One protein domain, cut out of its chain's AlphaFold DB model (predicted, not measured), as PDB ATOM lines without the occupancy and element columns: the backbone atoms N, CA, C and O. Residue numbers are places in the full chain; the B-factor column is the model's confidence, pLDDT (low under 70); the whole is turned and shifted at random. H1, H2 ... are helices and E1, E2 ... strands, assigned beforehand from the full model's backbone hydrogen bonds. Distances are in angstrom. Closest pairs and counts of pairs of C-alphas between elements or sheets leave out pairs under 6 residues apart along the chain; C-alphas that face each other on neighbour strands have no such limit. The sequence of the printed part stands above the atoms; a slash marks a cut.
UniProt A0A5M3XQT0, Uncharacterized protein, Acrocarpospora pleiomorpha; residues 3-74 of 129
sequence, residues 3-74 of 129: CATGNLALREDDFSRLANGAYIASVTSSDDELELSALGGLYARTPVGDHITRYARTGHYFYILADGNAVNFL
ATOM      1  N   CYS A   3     241.002 250.288 349.962       93.88
ATOM      2  CA  CYS A   3     240.386 251.517 350.455       93.88
ATOM      3  C   CYS A   3     241.311 252.165 351.492       93.88
ATOM      4  O   CYS A   3     241.826 251.485 352.382       93.88
ATOM      5  N   ALA A   4     241.576 253.457 351.326       93.56
ATOM      6  CA  ALA A   4     242.593 254.197 352.075       93.56
ATOM      7  C   ALA A   4     242.210 255.677 352.245       93.56
ATOM      8  O   ALA A   4     243.084 256.541 352.276       93.56
ATOM      9  N   THR A   5     240.914 255.988 352.249       91.25
ATOM     10  CA  THR A   5     240.432 257.374 352.225       91.25
ATOM     11  C   THR A   5     240.378 257.999 353.617       91.25
ATOM     12  O   THR A   5     240.485 259.219 353.727       91.25
ATOM     13  N   GLY A   6     240.271 257.180 354.669       87.38
ATOM     14  CA  GLY A   6     240.059 257.660 356.035       87.38
ATOM     15  C   GLY A   6     238.621 258.130 356.263       87.38
ATOM     16  O   GLY A   6     238.393 258.969 357.129       87.38
ATOM     17  N   ASN A   7     237.689 257.664 355.430       88.31
ATOM     18  CA  ASN A   7     236.281 258.043 355.385       88.31
ATOM     19  C   ASN A   7     235.492 256.965 354.611       88.31
ATOM     20  O   ASN A   7     236.053 255.994 354.122       88.31
ATOM     21  N   LEU A   8     234.188 257.134 354.414       91.75
ATOM     22  CA  LEU A   8     233.361 256.165 353.692       91.75
ATOM     23  C   LEU A   8     233.756 256.009 352.208       91.75
ATOM     24  O   LEU A   8     233.508 256.900 351.391       91.75
ATOM     25  N   ALA A   9     234.304 254.842 351.850       93.69
ATOM     26  CA  ALA A   9     234.728 254.504 350.490       93.69
ATOM     27  C   ALA A   9     233.704 253.663 349.719       93.69
ATOM     28  O   ALA A   9     233.569 253.849 348.510       93.69
ATOM     29  N   LEU A  10     233.004 252.738 350.391       94.81
ATOM     30  CA  LEU A  10     231.973 251.894 349.775       94.81
ATOM     31  C   LEU A  10     230.687 251.888 350.601       94.81
ATOM     32  O   LEU A  10     230.698 251.519 351.779       94.81
ATOM     33  N   ARG A  11     229.581 252.231 349.939       95.25
ATOM     34  CA  ARG A  11     228.209 252.115 350.451       95.25
ATOM     35  C   ARG A  11     227.565 250.804 350.025       95.25
ATOM     36  O   ARG A  11     228.062 250.135 349.119       95.25
ATOM     37  N   GLU A  12     226.426 250.472 350.628       94.06
ATOM     38  CA  GLU A  12     225.630 249.270 350.316       94.06
ATOM     39  C   GLU A  12     225.513 248.981 348.801       94.06
ATOM     40  O   GLU A  12     225.861 247.890 348.334       94.06
ATOM     41  N   ASP A  13     225.090 249.979 348.019       94.25
ATOM     42  CA  ASP A  13     224.849 249.838 346.578       94.25
ATOM     43  C   ASP A  13     226.121 249.547 345.772       94.25
ATOM     44  O   ASP A  13     226.067 248.867 344.735       94.25
ATOM     45  N   ASP A  14     227.280 250.014 346.241       96.31
ATOM     46  CA  ASP A  14     228.556 249.834 345.550       96.31
ATOM     47  C   ASP A  14     228.989 248.366 345.560       96.31
ATOM     48  O   ASP A  14     229.548 247.873 344.574       96.31
ATOM     49  N   PHE A  15     228.657 247.620 346.621       96.25
ATOM     50  CA  PHE A  15     229.022 246.207 346.740       96.25
ATOM     51  C   PHE A  15     228.412 245.352 345.629       96.25
ATOM     52  O   PHE A  15     229.037 244.398 345.171       96.25
ATOM     53  N   SER A  16     227.226 245.714 345.132       95.06
ATOM     54  CA  SER A  16     226.574 245.014 344.017       95.06
ATOM     55  C   SER A  16     227.304 245.162 342.676       95.06
ATOM     56  O   SER A  16     227.100 244.350 341.774       95.06
ATOM     57  N   ARG A  17     228.162 246.182 342.550       96.06
ATOM     58  CA  ARG A  17     228.913 246.520 341.332       96.06
ATOM     59  C   ARG A  17     230.315 245.919 341.319       96.06
ATOM     60  O   ARG A  17     231.004 245.995 340.304       96.06
ATOM     61  N   LEU A  18     230.745 245.328 342.433       96.88
ATOM     62  CA  LEU A  18     232.032 244.653 342.524       96.88
ATOM     63  C   LEU A  18     232.069 243.458 341.570       96.88
ATOM     64  O   LEU A  18     231.090 242.724 341.425       96.88
ATOM     65  N   ALA A  19     233.217 243.243 340.933       97.94
ATOM     66  CA  ALA A  19     233.424 242.063 340.107       97.94
ATOM     67  C   ALA A  19     233.345 240.784 340.956       97.94
ATOM     68  O   ALA A  19     233.811 240.757 342.099       97.94
ATOM     69  N   ASN A  20     232.805 239.708 340.376       98.00
ATOM     70  CA  ASN A  20     232.768 238.413 341.048       98.00
ATOM     71  C   ASN A  20     234.178 237.942 341.418       98.00
ATOM     72  O   ASN A  20     235.074 237.912 340.577       98.00
ATOM     73  N   GLY A  21     234.350 237.563 342.684       97.88
ATOM     74  CA  GLY A  21     235.630 237.125 343.234       97.88
ATOM     75  C   GLY A  21     236.596 238.252 343.605       97.88
ATOM     76  O   GLY A  21     237.747 237.974 343.929       97.88
ATOM     77  N   ALA A  22     236.156 239.514 343.592       98.31
ATOM     78  CA  ALA A  22     236.978 240.625 344.055       98.31
ATOM     79  C   ALA A  22     237.348 240.480 345.540       98.31
ATOM     80  O   ALA A  22     236.518 240.092 346.359       98.31
ATOM     81  N   TYR A  23     238.583 240.855 345.878       97.94
ATOM     82  CA  TYR A  23     239.053 241.022 347.253       97.94
ATOM     83  C   TYR A  23     239.073 242.505 347.615       97.94
ATOM     84  O   TYR A  23     239.563 243.330 346.836       97.94
ATOM     85  N   ILE A  24     238.544 242.834 348.787       97.31
ATOM     86  CA  ILE A  24     238.400 244.194 349.296       97.31
ATOM     87  C   ILE A  24     239.140 244.271 350.626       97.31
ATOM     88  O   ILE A  24     238.937 243.441 351.512       97.31
ATOM     89  N   ALA A  25     240.011 245.267 350.734       95.69
ATOM     90  CA  ALA A  25     240.836 245.527 351.901       95.69
ATOM     91  C   ALA A  25     240.740 247.004 352.280       95.69
ATOM     92  O   ALA A  25     240.817 247.857 351.397       95.69
ATOM     93  N   SER A  26     240.640 247.301 353.572       94.06
ATOM     94  CA  SER A  26     240.899 248.638 354.110       94.06
ATOM     95  C   SER A  26     242.330 248.698 354.647       94.06
ATOM     96  O   SER A  26     242.842 247.694 355.145       94.06
ATOM     97  N   VAL A  27     242.990 249.851 354.552       91.62
ATOM     98  CA  VAL A  27     244.285 250.133 355.215       91.62
ATOM     99  C   VAL A  27     244.194 251.288 356.216       91.62
ATOM    100  O   VAL A  27     245.202 251.838 356.654       91.62
ATOM    101  N   THR A  28     242.974 251.673 356.566       85.00
ATOM    102  CA  THR A  28     242.654 252.813 357.423       85.00
ATOM    103  C   THR A  28     242.017 252.322 358.709       85.00
ATOM    104  O   THR A  28     241.291 251.330 358.715       85.00
ATOM    105  N   SER A  29     242.328 253.007 359.810       76.25
ATOM    106  CA  SER A  29     241.788 252.716 361.138       76.25
ATOM    107  C   SER A  29     240.359 253.227 361.336       76.25
ATOM    108  O   SER A  29     239.860 253.148 362.451       76.25
ATOM    109  N   SER A  30     239.744 253.822 360.308       75.75
ATOM    110  CA  SER A  30     238.361 254.281 360.384       75.75
ATOM    111  C   SER A  30     237.402 253.102 360.262       75.75
ATOM    112  O   SER A  30     237.452 252.359 359.280       75.75
ATOM    113  N   ASP A  31     236.512 252.963 361.243       71.31
ATOM    114  CA  ASP A  31     235.513 251.888 361.299       71.31
ATOM    115  C   ASP A  31     234.404 252.045 360.237       71.31
ATOM    116  O   ASP A  31     233.612 251.129 360.016       71.31
ATOM    117  N   ASP A  32     234.333 253.200 359.571       82.94
ATOM    118  CA  ASP A  32     233.291 253.581 358.616       82.94
ATOM    119  C   ASP A  32     233.752 253.591 357.149       82.94
ATOM    120  O   ASP A  32     233.002 254.020 356.274       82.94
ATOM    121  N   GLU A  33     234.949 253.078 356.838       91.75
ATOM    122  CA  GLU A  33     235.447 253.040 355.454       91.75
ATOM    123  C   GLU A  33     234.571 252.154 354.545       91.75
ATOM    124  O   GLU A  33     234.431 252.415 353.345       91.75
ATOM    125  N   LEU A  34     233.948 251.115 355.118       93.75
ATOM    126  CA  LEU A  34     233.092 250.147 354.431       93.75
ATOM    127  C   LEU A  34     231.764 249.976 355.177       93.75
ATOM    128  O   LEU A  34     231.745 249.536 356.326       93.75
ATOM    129  N   GLU A  35     230.637 250.204 354.504       94.19
ATOM    130  CA  GLU A  35     229.295 250.052 355.087       94.19
ATOM    131  C   GLU A  35     228.847 248.574 355.172       94.19
ATOM    132  O   GLU A  35     227.838 248.150 354.611       94.19
ATOM    133  N   LEU A  36     229.624 247.731 355.861       93.94
ATOM    134  CA  LEU A  36     229.394 246.281 355.908       93.94
ATOM    135  C   LEU A  36     228.138 245.884 356.694       93.94
ATOM    136  O   LEU A  36     227.588 244.806 356.460       93.94
ATOM    137  N   SER A  37     227.687 246.728 357.624       92.44
ATOM    138  CA  SER A  37     226.468 246.506 358.409       92.44
ATOM    139  C   SER A  37     225.211 246.509 357.534       92.44
ATOM    140  O   SER A  37     224.315 245.694 357.764       92.44
ATOM    141  N   ALA A  38     225.183 247.339 356.489       91.56
ATOM    142  CA  ALA A  38     224.081 247.420 355.531       91.56
ATOM    143  C   ALA A  38     223.936 246.147 354.674       91.56
ATOM    144  O   ALA A  38     222.873 245.859 354.137       91.56
ATOM    145  N   LEU A  39     224.972 245.303 354.611       94.00
ATOM    146  CA  LEU A  39     224.936 244.038 353.870       94.00
ATOM    147  C   LEU A  39     224.206 242.905 354.609       94.00
ATOM    148  O   LEU A  39     224.049 241.806 354.058       94.00
ATOM    149  N   GLY A  40     223.769 243.140 355.850       91.81
ATOM    150  CA  GLY A  40     223.016 242.180 356.650       91.81
ATOM    151  C   GLY A  40     221.745 241.715 355.937       91.81
ATOM    152  O   GLY A  40     220.867 242.505 355.622       91.81
ATOM    153  N   GLY A  41     221.643 240.412 355.664       91.00
ATOM    154  CA  GLY A  41     220.501 239.825 354.950       91.00
ATOM    155  C   GLY A  41     220.566 239.929 353.420       91.00
ATOM    156  O   GLY A  41     219.847 239.195 352.747       91.00
ATOM    157  N   LEU A  42     221.461 240.752 352.859       95.06
ATOM    158  CA  LEU A  42     221.681 240.861 351.409       95.06
ATOM    159  C   LEU A  42     222.698 239.841 350.886       95.06
ATOM    160  O   LEU A  42     222.577 239.361 349.758       95.06
ATOM    161  N   TYR A  43     223.696 239.514 351.709       97.44
ATOM    162  CA  TYR A  43     224.736 238.533 351.409       97.44
ATOM    163  C   TYR A  43     224.892 237.539 352.558       97.44
ATOM    164  O   TYR A  43     224.946 237.911 353.731       97.44
ATOM    165  N   ALA A  44     225.043 236.262 352.214       97.44
ATOM    166  CA  ALA A  44     225.513 235.250 353.144       97.44
ATOM    167  C   ALA A  44     227.013 235.449 353.396       97.44
ATOM    168  O   ALA A  44     227.798 235.549 352.451       97.44
ATOM    169  N   ARG A  45     227.401 235.494 354.675       97.38
ATOM    170  CA  ARG A  45     228.794 235.613 355.115       97.38
ATOM    171  C   ARG A  45     229.342 234.234 355.458       97.38
ATOM    172  O   ARG A  45     228.741 233.504 356.243       97.38
ATOM    173  N   THR A  46     230.483 233.872 354.888       97.88
ATOM    174  CA  THR A  46     231.152 232.596 355.158       97.88
ATOM    175  C   THR A  46     232.652 232.833 355.318       97.88
ATOM    176  O   THR A  46     233.284 233.277 354.358       97.88
ATOM    177  N   PRO A  47     233.245 232.554 356.491       97.75
ATOM    178  CA  PRO A  47     234.698 232.539 356.644       97.75
ATOM    179  C   PRO A  47     235.313 231.493 355.707       97.75
ATOM    180  O   PRO A  47     234.844 230.356 355.659       97.75
ATOM    181  N   VAL A  48     236.332 231.875 354.936       97.50
ATOM    182  CA  VAL A  48     237.004 230.988 353.959       97.50
ATOM    183  C   VAL A  48     238.516 230.881 354.176       97.50
ATOM    184  O   VAL A  48     239.199 230.196 353.421       97.50
ATOM    185  N   GLY A  49     239.037 231.550 355.200       94.94
ATOM    186  CA  GLY A  49     240.439 231.534 355.594       94.94
ATOM    187  C   GLY A  49     240.699 232.557 356.695       94.94
ATOM    188  O   GLY A  49     239.792 233.301 357.084       94.94
ATOM    189  N   ASP A  50     241.938 232.606 357.173       94.69
ATOM    190  CA  ASP A  50     242.347 233.536 358.225       94.69
ATOM    191  C   ASP A  50     242.148 234.980 357.764       94.69
ATOM    192  O   ASP A  50     242.746 235.429 356.787       94.69
ATOM    193  N   HIS A  51     241.277 235.706 358.468       95.44
ATOM    194  CA  HIS A  51     240.900 237.083 358.143       95.44
ATOM    195  C   HIS A  51     240.286 237.260 356.741       95.44
ATOM    196  O   HIS A  51     240.362 238.354 356.181       95.44
ATOM    197  N   ILE A  52     239.665 236.221 356.167       97.62
ATOM    198  CA  ILE A  52     238.968 236.298 354.874       97.62
ATOM    199  C   ILE A  52     237.519 235.839 355.030       97.62
ATOM    200  O   ILE A  52     237.238 234.658 355.258       97.62
ATOM    201  N   THR A  53     236.588 236.761 354.796       98.38
ATOM    202  CA  THR A  53     235.148 236.488 354.805       98.38
ATOM    203  C   THR A  53     234.593 236.625 353.394       98.38
ATOM    204  O   THR A  53     234.666 237.687 352.776       98.38
ATOM    205  N   ARG A  54     234.004 235.553 352.864       98.31
ATOM    206  CA  ARG A  54     233.264 235.581 351.601       98.31
ATOM    207  C   ARG A  54     231.854 236.110 351.839       98.31
ATOM    208  O   ARG A  54     231.161 235.625 352.729       98.31
ATOM    209  N   TYR A  55     231.428 237.048 351.004       98.31
ATOM    210  CA  TYR A  55     230.061 237.555 350.926       98.31
ATOM    211  C   TYR A  55     229.460 237.044 349.620       98.31
ATOM    212  O   TYR A  55     230.026 237.273 348.551       98.31
ATOM    213  N   ALA A  56     228.352 236.306 349.688       97.94
ATOM    214  CA  ALA A  56     227.744 235.693 348.510       97.94
ATOM    215  C   ALA A  56     226.213 235.776 348.517       97.94
ATOM    216  O   ALA A  56     225.563 235.573 349.539       97.94
ATOM    217  N   ARG A  57     225.645 236.015 347.338       96.81
ATOM    218  CA  ARG A  57     224.225 235.844 347.017       96.81
ATOM    219  C   ARG A  57     224.101 235.172 345.651       96.81
ATOM    220  O   ARG A  57     225.105 234.876 345.000       96.81
ATOM    221  N   THR A  58     222.883 234.905 345.195       96.25
ATOM    222  CA  THR A  58     222.664 234.256 343.895       96.25
ATOM    223  C   THR A  58     223.350 235.033 342.767       96.25
ATOM    224  O   THR A  58     223.039 236.196 342.526       96.25
ATOM    225  N   GLY A  59     224.301 234.386 342.085       96.19
ATOM    226  CA  GLY A  59     225.016 234.944 340.932       96.19
ATOM    227  C   GLY A  59     226.106 235.976 341.247       96.19
ATOM    228  O   GLY A  59     226.810 236.389 340.324       96.19
ATOM    229  N   HIS A  60     226.293 236.370 342.512       98.38
ATOM    230  CA  HIS A  60     227.250 237.419 342.870       98.38
ATOM    231  C   HIS A  60     228.003 237.145 344.176       98.38
ATOM    232  O   HIS A  60     227.404 236.715 345.164       98.38
ATOM    233  N   TYR A  61     229.322 237.362 344.185       98.31
ATOM    234  CA  TYR A  61     230.151 237.175 345.378       98.31
ATOM    235  C   TYR A  61     231.457 237.980 345.362       98.31
ATOM    236  O   TYR A  61     232.038 238.236 344.310       98.31
ATOM    237  N   PHE A  62     231.969 238.283 346.551       98.56
ATOM    238  CA  PHE A  62     233.261 238.935 346.782       98.56
ATOM    239  C   PHE A  62     233.837 238.532 348.148       98.56
ATOM    240  O   PHE A  62     233.218 237.772 348.900       98.56
ATOM    241  N   TYR A  63     235.031 239.021 348.466       98.50
ATOM    242  CA  TYR A  63     235.761 238.720 349.693       98.50
ATOM    243  C   TYR A  63     236.142 240.003 350.422       98.50
ATOM    244  O   TYR A  63     236.729 240.910 349.833       98.50
ATOM    245  N   ILE A  64     235.851 240.050 351.715       97.38
ATOM    246  CA  ILE A  64     236.309 241.095 352.625       97.38
ATOM    247  C   ILE A  64     237.481 240.546 353.434       97.38
ATOM    248  O   ILE A  64     237.386 239.462 354.017       97.38
ATOM    249  N   LEU A  65     238.579 241.299 353.463       96.44
ATOM    250  CA  LEU A  65     239.729 241.026 354.317       96.44
ATOM    251  C   LEU A  65     239.573 241.718 355.675       96.44
ATOM    252  O   LEU A  65     239.026 242.817 355.746       96.44
ATOM    253  N   ALA A  66     240.071 241.080 356.735       94.44
ATOM    254  CA  ALA A  66     240.106 241.598 358.108       94.44
ATOM    255  C   ALA A  66     238.756 242.123 358.638       94.44
ATOM    256  O   ALA A  66     238.727 243.051 359.444       94.44
ATOM    257  N   ASP A  67     237.638 241.572 358.154       92.88
ATOM    258  CA  ASP A  67     236.282 242.065 358.440       92.88
ATOM    259  C   ASP A  67     236.106 243.577 358.185       92.88
ATOM    260  O   ASP A  67     235.298 244.237 358.828       92.88
ATOM    261  N   GLY A  68     236.861 244.120 357.225       92.81
ATOM    262  CA  GLY A  68     236.842 245.531 356.845       92.81
ATOM    263  C   GLY A  68     237.816 246.416 357.620       92.81
ATOM    264  O   GLY A  68     237.989 247.572 357.244       92.81
ATOM    265  N   ASN A  69     238.500 245.882 358.633       91.69
ATOM    266  CA  ASN A  69     239.533 246.603 359.370       91.69
ATOM    267  C   ASN A  69     240.824 246.755 358.551       91.69
ATOM    268  O   ASN A  69     241.041 246.094 357.531       91.69
ATOM    269  N   ALA A  70     241.717 247.609 359.047       91.19
ATOM    270  CA  ALA A  70     243.025 247.864 358.466       91.19
ATOM    271  C   ALA A  70     243.892 246.588 358.366       91.19
ATOM    272  O   ALA A  70     244.456 246.104 359.355       91.19
ATOM    273  N   VAL A  71     244.057 246.054 357.151       91.56
ATOM    274  CA  VAL A  71     244.780 244.790 356.903       91.56
ATOM    275  C   VAL A  71     246.264 244.870 357.265       91.56
ATOM    276  O   VAL A  71     246.887 243.864 357.599       91.56
ATOM    277  N   ASN A  72     246.837 246.072 357.238       86.06
ATOM    278  CA  ASN A  72     248.230 246.338 357.584       86.06
ATOM    279  C   ASN A  72     248.541 246.136 359.078       86.06
ATOM    280  O   ASN A  72     249.717 246.070 359.428       86.06
ATOM    281  N   PHE A  73     247.539 245.972 359.949       83.69
ATOM    282  CA  PHE A  73     247.752 245.668 361.370       83.69
ATOM    283  C   PHE A  73     247.716 244.172 361.705       83.69
ATOM    284  O   PHE A  73     248.178 243.798 362.781       83.69
ATOM    285  N   LEU A  74     247.261 243.304 360.791       85.19
ATOM    286  CA  LEU A  74     247.140 241.859 361.050       85.19
ATOM    287  C   LEU A  74     248.468 241.200 361.463       85.19
ATOM    288  O   LEU A  74     248.478 240.288 362.282       85.19
TER     289      LEU A  74
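AT A GLANCE: This is residues 3 to 74 of the 129 residues of an uncharacterized protein of Acrocarpospora pleiomorpha (UniProt A0A5M3XQT0). A strongly twisted sheet, E1 E4 E3 E2, makes a wall; the two short helices, H1 and H2, of four residues each, sit together at its margin, where H1 only grazes the sheet and H2 is not on it. The 72 printed residues, under half in named elements, hold two named helices and four named strands, ordered H1 E1 H2 E2 E3 E4; sheet and class are mixed. The whole is compact: radius of gyration of the C-alphas 11.4 A, spans 31 by 26 by 20 A.

HOW THE PARTS SIT: E2 (44 to 49), E3 (52 to 57) and E4 (60 to 65) form a meander, successive antiparallel neighbours; N 46 and O 54 are 2.9 A apart, N 64 and O 53 2.8 A. Parallel to E4 is E1 (22 to 26), N 24 and O 63 2.8 A apart. H1 (12 to 15) only grazes the sheet, with Phe 15. H2 (36 to 39) only just touches H1, with 3 C-alpha pairs within 8 A, closest Glu 12 and Ala 38, 5.7 A. E1, H2, E2 form a split strand-helix-strand unit, two strands of one sheet with a helix between them along the chain and with E4 and E3 between them in the sheet; its crossover is right-handed. Both helices are too short for O i to N i+4 pairs.

IN THESE COORDINATES: H1 begins at C-alpha 12 (225.630, 249.270, 350.316); E4, 17.3 A long, ends at C-alpha 65 (239.729, 241.026, 354.317).

THE WHOLE: The printed part has no cut; no printed residue is under pLDDT 70.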